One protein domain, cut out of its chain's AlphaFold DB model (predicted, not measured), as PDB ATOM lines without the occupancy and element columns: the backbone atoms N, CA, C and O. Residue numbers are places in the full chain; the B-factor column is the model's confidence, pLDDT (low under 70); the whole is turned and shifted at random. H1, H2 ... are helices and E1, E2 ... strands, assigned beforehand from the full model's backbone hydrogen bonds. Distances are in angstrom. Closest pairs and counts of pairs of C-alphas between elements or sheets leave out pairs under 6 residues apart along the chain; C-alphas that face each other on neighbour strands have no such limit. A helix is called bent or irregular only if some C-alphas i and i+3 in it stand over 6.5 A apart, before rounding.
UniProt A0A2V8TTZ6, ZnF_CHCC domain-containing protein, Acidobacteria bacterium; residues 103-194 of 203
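What this domain is: This is residues 103 to 194 of the 203 residues of the protein "ZnF_CHCC domain-containing protein" of Acidobacteria bacterium (UniProt A0A2V8TTZ6). One long helix, H1, is the spine of the model, with a small cluster beside its earlier part and a helical corner at its far end. In the cluster, H5 packs across H1 at residues 106 to 113, and the little hairpin E1 E2 lies beyond H4 and H5, away from H1; at the other end H2 turns off H1, with H3 near H2. The printed part has 92 residues with five named helices and two named strands, in the order H1 H2 H3 H4 H5 E1 E2; the strands form one antiparallel sheet, order E1 - E2, and the class is mostly helix. It is only just compact, close to loose, with a radius of gyration of the C-alphas of 14.6 A and spans of 39 by 32 by 19 A.

How they stand to each other: H1, residues 103 to 126, is the hub, touching three helices. H2, residues 128 to 139, touches it only at the corner by their link, about perpendicular at 86 degrees; the closest C-alphas are those of Ser 124 and Gly 130, 5.7 A apart. H3, residues 144 to 149, touches no helix, but H2 and H3 are near each other, with 5 pairs of C-alphas within 10 A. H4, residues 161 to 166, only just touches H1, with 3 pairs of C-alphas within 8 A, the closest those of Ala 117 and Leu 162 at 6.6 A; they run opposite ways at a steep tilt of 36 degrees, only just past shallow. H5, residues 173 to 178, touches H1 about perpendicular at 82 degrees, the closest C-alphas being those of Leu 106 and Gln 175, 6.7 A apart. E1, residues 182 to 184, and E2, residues 191 to 193, form a hairpin; N 183 and O 192 are 2.9 A apart, within hydrogen-bond range. The closest C-alphas of H4 and E2 are those of Val 163 and Tyr 192, 6.1 A apart, and those of H5 and E1 are Leu 176 and Val 182, 5.8 A apart. H1 is apart from both strands. Every O i to N i+4 pair is within hydrogen-bond range in H1, H3, H4 and H5, and 6 of 8 are in H2.

Where its parts are: H1 runs 34.5 A from C-alpha 103 at (53.937, -0.498, 13.953) to C-alpha 126 at (22.237, 2.737, 27.248). H2 measures 18.1 A and is irregular: C-alphas 129 and 132 are 7.5 A apart. H3, H4 and H5 measure 8.6, 8.8 and 8.5 A. E1 measures 7.0 A, and E2, 7.1 A, ends at C-alpha 193 at (37.204, 13.834, 22.599).

The domain as a whole: The two C-alphas farthest apart, those of Glu 145 and Gly 188, are 42.3 A apart. The printed part has no cut. The link from H3 to H4, 11 residues, is long. The mean pLDDT of the printed part is 91.5, and one residue, Gly 168, is under 70.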
ATOM      1  N   GLU A 103      55.225  -0.579  14.643       81.50
ATOM      2  CA  GLU A 103      53.937  -0.498  13.953       81.50
ATOM      3  C   GLU A 103      52.940  -1.495  14.550       81.50
ATOM      4  O   GLU A 103      51.812  -1.129  14.882       81.50
ATOM      5  N   SER A 104      53.374  -2.732  14.797       81.69
ATOM      6  CA  SER A 104      52.578  -3.758  15.473       81.69
ATOM      7  C   SER A 104      52.163  -3.333  16.887       81.69
ATOM      8  O   SER A 104      51.008  -3.525  17.279       81.69
ATOM      9  N   LYS A 105      53.076  -2.723  17.656       83.50
ATOM     10  CA  LYS A 105      52.787  -2.189  19.000       83.50
ATOM     11  C   LYS A 105      51.790  -1.036  18.947       83.50
ATOM     12  O   LYS A 105      50.853  -1.011  19.746       83.50
ATOM     13  N   LEU A 106      51.959  -0.113  18.000       88.31
ATOM     14  CA  LEU A 106      51.017   0.981  17.785       88.31
ATOM     15  C   LEU A 106      49.639   0.435  17.402       88.31
ATOM     16  O   LEU A 106      48.661   0.767  18.060       88.31
ATOM     17  N   ARG A 107      49.554  -0.463  16.416       89.31
ATOM     18  CA  ARG A 107      48.294  -1.085  15.986       89.31
ATOM     19  C   ARG A 107      47.570  -1.768  17.145       89.31
ATOM     20  O   ARG A 107      46.363  -1.600  17.279       89.31
ATOM     21  N   ALA A 108      48.290  -2.509  17.987       88.88
ATOM     22  CA  ALA A 108      47.712  -3.144  19.169       88.88
ATOM     23  C   ALA A 108      47.133  -2.112  20.151       88.88
ATOM     24  O   ALA A 108      45.988  -2.258  20.576       88.88
ATOM     25  N   ALA A 109      47.880  -1.043  20.447       91.69
ATOM     26  CA  ALA A 109      47.400   0.040  21.302       91.69
ATOM     27  C   ALA A 109      46.165   0.737  20.707       91.69
ATOM     28  O   ALA A 109      45.198   0.989  21.419       91.69
ATOM     29  N   LEU A 110      46.155   0.992  19.394       95.19
ATOM     30  CA  LEU A 110      45.019   1.609  18.709       95.19
ATOM     31  C   LEU A 110      43.756   0.746  18.790       95.19
ATOM     32  O   LEU A 110      42.680   1.282  19.045       95.19
ATOM     33  N   LEU A 111      43.877  -0.572  18.608       95.12
ATOM     34  CA  LEU A 111      42.750  -1.500  18.752       95.12
ATOM     35  C   LEU A 111      42.202  -1.505  20.184       95.12
ATOM     36  O   LEU A 111      40.987  -1.483  20.368       95.12
ATOM     37  N   GLU A 112      43.078  -1.481  21.189       94.31
ATOM     38  CA  GLU A 112      42.678  -1.424  22.599       94.31
ATOM     39  C   GLU A 112      41.950  -0.107  22.924       94.31
ATOM     40  O   GLU A 112      40.869  -0.127  23.509       94.31
ATOM     41  N   ILE A 113      42.472   1.030  22.447       95.62
ATOM     42  CA  ILE A 113      41.831   2.348  22.582       95.62
ATOM     43  C   ILE A 113      40.426   2.346  21.954       95.62
ATOM     44  O   ILE A 113      39.474   2.832  22.571       95.62
ATOM     45  N   HIS A 114      40.269   1.777  20.754       96.50
ATOM     46  CA  HIS A 114      38.970   1.703  20.077       96.50
ATOM     47  C   HIS A 114      37.989   0.775  20.793       96.50
ATOM     48  O   HIS A 114      36.812   1.114  20.894       96.50
ATOM     49  N   ALA A 115      38.456  -0.347  21.345       95.44
ATOM     50  CA  ALA A 115      37.617  -1.243  22.137       95.44
ATOM     51  C   ALA A 115      37.094  -0.554  23.411       95.44
ATOM     52  O   ALA A 115      35.904  -0.640  23.727       95.44
ATOM     53  N   VAL A 116      37.955   0.197  24.112       95.38
ATOM     54  CA  VAL A 116      37.555   1.002  25.278       95.38
ATOM     55  C   VAL A 116      36.524   2.060  24.881       95.38
ATOM     56  O   VAL A 116      35.512   2.215  25.566       95.38
ATOM     57  N   ALA A 117      36.742   2.760  23.765       95.25
ATOM     58  CA  ALA A 117      35.817   3.775  23.275       95.25
ATOM     59  C   ALA A 117      34.456   3.188  22.873       95.25
ATOM     60  O   ALA A 117      33.426   3.727  23.275       95.25
ATOM     61  N   ALA A 118      34.434   2.068  22.145       96.00
ATOM     62  CA  ALA A 118      33.204   1.381  21.758       96.00
ATOM     63  C   ALA A 118      32.388   0.967  22.991       96.00
ATOM     64  O   ALA A 118      31.203   1.288  23.089       96.00
ATOM     65  N   SER A 119      33.036   0.343  23.982       95.44
ATOM     66  CA  SER A 119      32.381  -0.034  25.239       95.44
ATOM     67  C   SER A 119      31.822   1.179  25.988       95.44
ATOM     68  O   SER A 119      30.688   1.131  26.474       95.44
ATOM     69  N   LEU A 120      32.587   2.273  26.054       94.88
ATOM     70  CA  LEU A 120      32.158   3.508  26.700       94.88
ATOM     71  C   LEU A 120      30.938   4.111  25.995       94.88
ATOM     72  O   LEU A 120      29.946   4.416  26.649       94.88
ATOM     73  N   PHE A 121      30.977   4.243  24.670       95.50
ATOM     74  CA  PHE A 121      29.890   4.852  23.907       95.50
ATOM     75  C   PHE A 121      28.622   3.997  23.912       95.50
ATOM     76  O   PHE A 121      27.525   4.549  24.006       95.50
ATOM     77  N   GLN A 122      28.733   2.668  23.873       96.25
ATOM     78  CA  GLN A 122      27.582   1.784  24.070       96.25
ATOM     79  C   GLN A 122      26.968   1.969  25.467       96.25
ATOM     80  O   GLN A 122      25.745   2.044  25.608       96.25
ATOM     81  N   ALA A 123      27.798   2.088  26.510       95.25
ATOM     82  CA  ALA A 123      27.321   2.347  27.867       95.25
ATOM     83  C   ALA A 123      26.627   3.715  27.977       95.25
ATOM     84  O   ALA A 123      25.527   3.795  28.529       95.25
ATOM     85  N   SER A 124      27.200   4.768  27.388       94.25
ATOM     86  CA  SER A 124      26.581   6.098  27.327       94.25
ATOM     87  C   SER A 124      25.265   6.084  26.536       94.25
ATOM     88  O   SER A 124      24.305   6.731  26.956       94.25
ATOM     89  N   LEU A 125      25.162   5.294  25.455       95.25
ATOM     90  CA  LEU A 125      23.914   5.128  24.699       95.25
ATOM     91  C   LEU A 125      22.832   4.420  25.520       95.25
ATOM     92  O   LEU A 125      21.664   4.772  25.387       95.25
ATOM     93  N   ARG A 126      23.185   3.441  26.361       94.62
ATOM     94  CA  ARG A 126      22.237   2.737  27.248       94.62
ATOM     95  C   ARG A 126      21.847   3.572  28.472       94.62
ATOM     96  O   ARG A 126      20.724   3.455  28.957       94.62
ATOM     97  N   GLY A 127      22.752   4.419  28.955       93.56
ATOM     98  CA  GLY A 127      22.564   5.241  30.149       93.56
ATOM     99  C   GLY A 127      21.555   6.390  29.987       93.56
ATOM    100  O   GLY A 127      21.000   6.605  28.904       93.56
ATOM    101  N   PRO A 128      21.313   7.173  31.055       92.06
ATOM    102  CA  PRO A 128      20.354   8.281  31.038       92.06
ATOM    103  C   PRO A 128      20.653   9.333  29.959       92.06
ATOM    104  O   PRO A 128      19.740   9.772  29.262       92.06
ATOM    105  N   GLN A 129      21.933   9.659  29.757       87.44
ATOM    106  CA  GLN A 129      22.381  10.672  28.791       87.44
ATOM    107  C   GLN A 129      22.114  10.279  27.330       87.44
ATOM    108  O   GLN A 129      21.987  11.147  26.473       87.44
ATOM    109  N   GLY A 130      21.989   8.981  27.034       92.06
ATOM    110  CA  GLY A 130      21.703   8.475  25.692       92.06
ATOM    111  C   GLY A 130      20.233   8.565  25.273       92.06
ATOM    112  O   GLY A 130      19.891   8.084  24.194       92.06
ATOM    113  N   GLY A 131      19.344   9.133  26.098       93.81
ATOM    114  CA  GLY A 131      17.899   9.166  25.840       93.81
ATOM    115  C   GLY A 131      17.525   9.763  24.479       93.81
ATOM    116  O   GLY A 131      16.806   9.126  23.707       93.81
ATOM    117  N   GLU A 132      18.064  10.939  24.149       92.69
ATOM    118  CA  GLU A 132      17.820  11.597  22.856       92.69
ATOM    119  C   GLU A 132      18.384  10.795  21.678       92.69
ATOM    120  O   GLU A 132      17.720  10.649  20.650       92.69
ATOM    121  N   ALA A 133      19.574  10.209  21.837       93.50
ATOM    122  CA  ALA A 133      20.194   9.379  20.810       93.50
ATOM    123  C   ALA A 133      19.371   8.110  20.535       93.50
ATOM    124  O   ALA A 133      19.119   7.777  19.377       93.50
ATOM    125  N   ARG A 134      18.866   7.435  21.579       95.06
ATOM    126  CA  ARG A 134      17.961   6.284  21.428       95.06
ATOM    127  C   ARG A 134      16.650   6.676  20.749       95.06
ATOM    128  O   ARG A 134      16.195   5.961  19.859       95.06
ATOM    129  N   ALA A 135      16.067   7.819  21.112       95.75
ATOM    130  CA  ALA A 135      14.861   8.332  20.460       95.75
ATOM    131  C   ALA A 135      15.103   8.658  18.974       95.75
ATOM    132  O   ALA A 135      14.254   8.374  18.124       95.75
ATOM    133  N   TYR A 136      16.271   9.211  18.637       95.19
ATOM    134  CA  TYR A 136      16.681   9.455  17.256       95.19
ATOM    135  C   TYR A 136      16.827   8.152  16.458       95.19
ATOM    136  O   TYR A 136      16.257   8.038  15.373       95.19
ATOM    137  N   LEU A 137      17.527   7.153  17.004       96.06
ATOM    138  CA  LEU A 137      17.692   5.840  16.372       96.06
ATOM    139  C   LEU A 137      16.338   5.154  16.135       96.06
ATOM    140  O   LEU A 137      16.085   4.667  15.032       96.06
ATOM    141  N   ALA A 138      15.427   5.216  17.112       96.25
ATOM    142  CA  ALA A 138      14.070   4.686  16.983       96.25
ATOM    143  C   ALA A 138      13.272   5.390  15.871       96.25
ATOM    144  O   ALA A 138      12.656   4.729  15.037       96.25
ATOM    145  N   ARG A 139      13.339   6.728  15.781       97.69
ATOM    146  CA  ARG A 139      12.730   7.499  14.675       97.69
ATOM    147  C   ARG A 139      13.297   7.135  13.302       97.69
ATOM    148  O   ARG A 139      12.617   7.312  12.296       97.69
ATOM    149  N   ARG A 140      14.545   6.668  13.251       97.19
ATOM    150  CA  ARG A 140      15.217   6.185  12.036       97.19
ATOM    151  C   ARG A 140      14.975   4.697  11.767       97.19
ATOM    152  O   ARG A 140      15.563   4.176  10.827       97.19
ATOM    153  N   ALA A 141      14.109   4.049  12.551       97.06
ATOM    154  CA  ALA A 141      13.797   2.625  12.467       97.06
ATOM    155  C   ALA A 141      15.032   1.714  12.610       97.06
ATOM    156  O   ALA A 141      15.085   0.631  12.032       97.06
ATOM    157  N   VAL A 142      16.032   2.147  13.387       97.06
ATOM    158  CA  VAL A 142      17.173   1.300  13.749       97.06
ATOM    159  C   VAL A 142      16.737   0.385  14.887       97.06
ATOM    160  O   VAL A 142      16.350   0.865  15.955       97.06
ATOM    161  N   SER A 143      16.767  -0.926  14.651       96.25
ATOM    162  CA  SER A 143      16.299  -1.906  15.629       96.25
ATOM    163  C   SER A 143      17.296  -2.087  16.786       96.25
ATOM    164  O   SER A 143      18.494  -1.843  16.605       96.25
ATOM    165  N   PRO A 144      16.845  -2.528  17.975       94.00
ATOM    166  CA  PRO A 144      17.739  -2.861  19.084       94.00
ATOM    167  C   PRO A 144      18.809  -3.898  18.709       94.00
ATOM    168  O   PRO A 144      19.962  -3.755  19.104       94.00
ATOM    169  N   GLU A 145      18.455  -4.885  17.885       96.06
ATOM    170  CA  GLU A 145      19.376  -5.922  17.405       96.06
ATOM    171  C   GLU A 145      20.460  -5.323  16.505       96.06
ATOM    172  O   GLU A 145      21.621  -5.715  16.595       96.06
ATOM    173  N   ALA A 146      20.112  -4.344  15.661       95.81
ATOM    174  CA  ALA A 146      21.085  -3.621  14.850       95.81
ATOM    175  C   ALA A 146      22.007  -2.748  15.718       95.81
ATOM    176  O   ALA A 146      23.209  -2.704  15.476       95.81
ATOM    177  N   ILE A 147      21.470  -2.088  16.752       95.56
ATOM    178  CA  ILE A 147      22.275  -1.317  17.715       95.56
ATOM    179  C   ILE A 147      23.326  -2.214  18.374       95.56
ATOM    180  O   ILE A 147      24.478  -1.807  18.487       95.56
ATOM    181  N   GLU A 148      22.947  -3.424  18.781       94.25
ATOM    182  CA  GLU A 148      23.862  -4.385  19.399       94.25
ATOM    183  C   GLU A 148      24.856  -4.978  18.391       94.25
ATOM    184  O   GLU A 148      26.058  -4.932  18.625       94.25
ATOM    185  N   THR A 149      24.374  -5.455  17.240       94.88
ATOM    186  CA  THR A 149      25.202  -6.104  16.204       94.88
ATOM    187  C   THR A 149      26.274  -5.171  15.647       94.88
ATOM    188  O   THR A 149      27.397  -5.597  15.391       94.88
ATOM    189  N   PHE A 150      25.928  -3.900  15.439       96.00
ATOM    190  CA  PHE A 150      26.850  -2.887  14.922       96.00
ATOM    191  C   PHE A 150      27.506  -2.059  16.029       96.00
ATOM    192  O   PHE A 150      28.172  -1.071  15.722       96.00
ATOM    193  N   GLU A 151      27.311  -2.438  17.297       96.31
ATOM    194  CA  GLU A 151      27.923  -1.795  18.461       96.31
ATOM    195  C   GLU A 151      27.722  -0.271  18.495       96.31
ATOM    196  O   GLU A 151      28.614   0.496  18.870       96.31
ATOM    197  N   LEU A 152      26.535   0.190  18.089       95.88
ATOM    198  CA  LEU A 152      26.244   1.616  18.025       95.88
ATOM    199  C   LEU A 152      26.334   2.235  19.422       95.88
ATOM    200  O   LEU A 152      25.827   1.701  20.409       95.88
ATOM    201  N   GLY A 153      26.965   3.403  19.486       94.88
ATOM    202  CA  GLY A 153      27.218   4.117  20.727       94.88
ATOM    203  C   GLY A 153      26.860   5.595  20.644       94.88
ATOM    204  O   GLY A 153      26.530   6.129  19.586       94.88
ATOM    205  N   PHE A 154      26.933   6.262  21.790       94.44
ATOM    206  CA  PHE A 154      26.690   7.687  21.945       94.44
ATOM    207  C   PHE A 154      27.902   8.353  22.594       94.44
ATOM    208  O   PHE A 154      28.307   7.978  23.693       94.44
ATOM    209  N   ALA A 155      28.464   9.350  21.914       93.31
ATOM    210  CA  ALA A 155      29.505  10.196  22.476       93.31
ATOM    211  C   ALA A 155      28.866  11.375  23.217       93.31
ATOM    212  O   ALA A 155      28.051  12.108  22.653       93.31
ATOM    213  N   GLU A 156      29.234  11.558  24.483       87.44
ATOM    214  CA  GLU A 156      28.650  12.610  25.310       87.44
ATOM    215  C   GLU A 156      29.051  14.019  24.833       87.44
ATOM    216  O   GLU A 156      30.214  14.254  24.487       87.44
ATOM    217  N   PRO A 157      28.138  15.007  24.905       85.88
ATOM    218  CA  PRO A 157      28.412  16.384  24.484       85.88
ATOM    219  C   PRO A 157      29.591  17.057  25.197       85.88
ATOM    220  O   PRO A 157      30.191  17.982  24.653       85.88
ATOM    221  N   SER A 158      29.928  16.605  26.412       85.81
ATOM    222  CA  SER A 158      30.988  17.184  27.250       85.81
ATOM    223  C   SER A 158      32.366  17.175  26.573       85.81
ATOM    224  O   SER A 158      33.207  18.024  26.876       85.81
ATOM    225  N   GLY A 159      32.601  16.214  25.669       87.44
ATOM    226  CA  GLY A 159      33.853  16.048  24.940       87.44
ATOM    227  C   GLY A 159      35.067  15.756  25.828       87.44
ATOM    228  O   GLY A 159      36.185  16.110  25.454       87.44
ATOM    229  N   GLN A 160      34.865  15.194  27.023       90.38
ATOM    230  CA  GLN A 160      35.951  14.825  27.944       90.38
ATOM    231  C   GLN A 160      35.828  13.412  28.521       90.38
ATOM    232  O   GLN A 160      36.708  12.984  29.271       90.38
ATOM    233  N   THR A 161      34.734  12.704  28.253       91.50
ATOM    234  CA  THR A 161      34.439  11.428  28.909       91.50
ATOM    235  C   THR A 161      35.430  10.351  28.463       91.50
ATOM    236  O   THR A 161      35.950   9.620  29.309       91.50
ATOM    237  N   LEU A 162      35.776  10.299  27.172       93.19
ATOM    238  CA  LEU A 162      36.743   9.328  26.657       93.19
ATOM    239  C   LEU A 162      38.170   9.660  27.105       93.19
ATOM    240  O   LEU A 162      38.862   8.781  27.612       93.19
ATOM    241  N   VAL A 163      38.599  10.919  27.002       92.69
ATOM    242  CA  VAL A 163      39.925  11.350  27.479       92.69
ATOM    243  C   VAL A 163      40.118  11.028  28.959       92.69
ATOM    244  O   VAL A 163      41.166  10.510  29.335       92.69
ATOM    245  N   ARG A 164      39.111  11.269  29.809       91.75
ATOM    246  CA  ARG A 164      39.183  10.911  31.237       91.75
ATOM    247  C   ARG A 164      39.254   9.404  31.450       91.75
ATOM    248  O   ARG A 164      39.990   8.963  32.328       91.75
ATOM    249  N   ARG A 165      38.523   8.620  30.651       91.69
ATOM    250  CA  ARG A 165      38.576   7.155  30.713       91.69
ATOM    251  C   ARG A 165      39.954   6.621  30.321       91.69
ATOM    252  O   ARG A 165      40.441   5.713  30.980       91.69
ATOM    253  N   LEU A 166      40.578   7.199  29.296       91.50
ATOM    254  CA  LEU A 166      41.895   6.792  28.796       91.50
ATOM    255  C   LEU A 166      43.062   7.346  29.631       91.50
ATOM    256  O   LEU A 166      44.144   6.775  29.602       91.50
ATOM    257  N   ALA A 167      42.865   8.419  30.404       83.75
ATOM    258  CA  ALA A 167      43.906   8.990  31.266       83.75
ATOM    259  C   ALA A 167      44.343   8.059  32.415       83.75
ATOM    260  O   ALA A 167      45.429   8.236  32.959       83.75
ATOM    261  N   GLY A 168      43.504   7.087  32.792       67.50
ATOM    262  CA  GLY A 168      43.844   6.041  33.764       67.50
ATOM    263  C   GLY A 168      44.537   4.818  33.154       67.50
ATOM    264  O   GLY A 168      44.880   3.894  33.887       67.50
ATOM    265  N   GLU A 169      44.719   4.796  31.833       75.00
ATOM    266  CA  GLU A 169      45.257   3.660  31.087       75.00
ATOM    267  C   GLU A 169      46.735   3.866  30.719       75.00
ATOM    268  O   GLU A 169      47.294   4.960  30.781       75.00
ATOM    269  N   ARG A 170      47.380   2.784  30.282       84.06
ATOM    270  CA  ARG A 170      48.811   2.712  29.930       84.06
ATOM    271  C   ARG A 170      49.191   3.324  28.565       84.06
ATOM    272  O   ARG A 170      50.241   2.972  28.029       84.06
ATOM    273  N   PHE A 171      48.351   4.173  27.970       91.00
ATOM    274  CA  PHE A 171      48.566   4.695  26.612       91.00
ATOM    275  C   PHE A 171      49.429   5.958  26.600       91.00
ATOM    276  O   PHE A 171      49.284   6.841  27.445       91.00
ATOM    277  N   THR A 172      50.317   6.069  25.611       90.25
ATOM    278  CA  THR A 172      51.129   7.279  25.425       90.25
ATOM    279  C   THR A 172      50.323   8.390  24.743       90.25
ATOM    280  O   THR A 172      49.379   8.099  24.003       90.25
ATOM    281  N   PRO A 173      50.704   9.671  24.916       88.56
ATOM    282  CA  PRO A 173      50.082  10.780  24.193       88.56
ATOM    283  C   PRO A 173      50.032  10.572  22.673       88.56
ATOM    284  O   PRO A 173      48.973  10.728  22.070       88.56
ATOM    285  N   ASP A 174      51.132  10.110  22.074       89.19
ATOM    286  CA  ASP A 174      51.210   9.857  20.631       89.19
ATOM    287  C   ASP A 174      50.229   8.767  20.173       89.19
ATOM    288  O   ASP A 174      49.631   8.881  19.103       89.19
ATOM    289  N   GLN A 175      50.021   7.718  20.980       93.12
ATOM    290  CA  GLN A 175      49.034   6.670  20.691       93.12
ATOM    291  C   GLN A 175      47.603   7.212  20.760       93.12
ATOM    292  O   GLN A 175      46.776   6.875  19.910       93.12
ATOM    293  N   LEU A 176      47.313   8.071  21.743       92.44
ATOM    294  CA  LEU A 176      46.007   8.714  21.884       92.44
ATOM    295  C   LEU A 176      45.710   9.627  20.690       92.44
ATOM    296  O   LEU A 176      44.635   9.518  20.104       92.44
ATOM    297  N   GLU A 177      46.660  10.468  20.280       91.75
ATOM    298  CA  GLU A 177      46.503  11.335  19.104       91.75
ATOM    299  C   GLU A 177      46.369  10.514  17.812       91.75
ATOM    300  O   GLU A 177      45.469  10.764  17.006       91.75
ATOM    301  N   SER A 178      47.184   9.463  17.651       93.25
ATOM    302  CA  SER A 178      47.141   8.568  16.483       93.25
ATOM    303  C   SER A 178      45.833   7.781  16.365       93.25
ATOM    304  O   SER A 178      45.492   7.323  15.277       93.25
ATOM    305  N   SER A 179      45.079   7.623  17.458       94.50
ATOM    306  CA  SER A 179      43.775   6.953  17.425       94.50
ATOM    307  C   SER A 179      42.704   7.734  16.671       94.50
ATOM    308  O   SER A 179      41.700   7.154  16.269       94.50
ATOM    309  N   GLY A 180      42.867   9.052  16.520       94.31
ATOM    310  CA  GLY A 180      41.837   9.932  15.970       94.31
ATOM    311  C   GLY A 180      40.619  10.141  16.883       94.31
ATOM    312  O   GLY A 180      39.781  10.987  16.573       94.31
ATOM    313  N   LEU A 181      40.527   9.432  18.016       94.50
ATOM    314  CA  LEU A 181      39.450   9.579  19.005       94.50
ATOM    315  C   LEU A 181      39.712  10.724  19.989       94.50
ATOM    316  O   LEU A 181      38.783  11.224  20.625       94.50
ATOM    317  N   VAL A 182      40.971  11.147  20.102       93.38
ATOM    318  CA  VAL A 182      41.444  12.182  21.017       93.38
ATOM    319  C   VAL A 182      42.180  13.254  20.220       93.38
ATOM    320  O   VAL A 182      42.981  12.950  19.341       93.38
ATOM    321  N   ARG A 183      41.911  14.526  20.523       91.44
ATOM    322  CA  ARG A 183      42.580  15.674  19.901       91.44
ATOM    323  C   ARG A 183      43.215  16.565  20.950       91.44
ATOM    324  O   ARG A 183      42.650  16.791  22.021       91.44
ATOM    325  N   LYS A 184      44.380  17.109  20.618       90.50
ATOM    326  CA  LYS A 184      45.058  18.114  21.433       90.50
ATOM    327  C   LYS A 184      44.342  19.461  21.329       90.50
ATOM    328  O   LYS A 184      43.827  19.818  20.269       90.50
ATOM    329  N   ARG A 185      44.281  20.210  22.431       88.38
ATOM    330  CA  ARG A 185      43.761  21.589  22.423       88.38
ATOM    331  C   ARG A 185      44.712  22.508  21.656       88.38
ATOM    332  O   ARG A 185      45.923  22.414  21.822       88.38
ATOM    333  N   ASN A 186      44.145  23.399  20.839       80.94
ATOM    334  CA  ASN A 186      44.919  24.423  20.125       80.94
ATOM    335  C   ASN A 186      45.467  25.481  21.092       80.94
ATOM    336  O   ASN A 186      46.572  25.976  20.905       80.94
ATOM    337  N   GLU A 187      44.696  25.799  22.135       79.81
ATOM    338  CA  GLU A 187      45.066  26.736  23.193       79.81
ATOM    339  C   GLU A 187      45.000  26.027  24.552       79.81
ATOM    340  O   GLU A 187      44.002  25.380  24.885       79.81
ATOM    341  N   GLY A 188      46.077  26.139  25.335       74.94
ATOM    342  CA  GLY A 188      46.226  25.483  26.636       74.94
ATOM    343  C   GLY A 188      46.794  24.061  26.572       74.94
ATOM    344  O   GLY A 188      47.177  23.555  25.518       74.94
ATOM    345  N   SER A 189      46.884  23.413  27.736       77.62
ATOM    346  CA  SER A 189      47.334  22.026  27.861       77.62
ATOM    347  C   SER A 189      46.155  21.047  27.872       77.62
ATOM    348  O   SER A 189      45.045  21.363  28.304       77.62
ATOM    349  N   GLY A 190      46.411  19.826  27.401       86.38
ATOM    350  CA  GLY A 190      45.479  18.708  27.495       86.38
ATOM    351  C   GLY A 190      44.740  18.370  26.203       86.38
ATOM    352  O   GLY A 190      44.987  18.920  25.127       86.38
ATOM    353  N   TYR A 191      43.824  17.417  26.345       90.81
ATOM    354  CA  TYR A 191      43.143  16.750  25.245       90.81
ATOM    355  C   TYR A 191      41.619  16.846  25.382       90.81
ATOM    356  O   TYR A 191      41.091  17.190  26.444       90.81
ATOM    357  N   TYR A 192      40.913  16.568  24.291       91.88
ATOM    358  CA  TYR A 192      39.457  16.458  24.246       91.88
ATOM    359  C   TYR A 192      39.014  15.369  23.260       91.88
ATOM    360  O   TYR A 192      39.763  14.989  22.357       91.88
ATOM    361  N   ASP A 193      37.786  14.888  23.427       93.88
ATOM    362  CA  ASP A 193      37.204  13.834  22.599       93.88
ATOM    363  C   ASP A 193      36.905  14.369  21.185       93.88
ATOM    364  O   ASP A 193      36.290  15.430  20.998       93.88
ATOM    365  N   ALA A 194      37.329  13.631  20.159       92.25
ATOM    366  CA  ALA A 194      37.087  13.999  18.766       92.25
ATOM    367  C   ALA A 194      35.590  13.966  18.429       92.25
ATOM    368  O   ALA A 194      35.087  14.887  17.780       92.25
TER     369      ALA A 194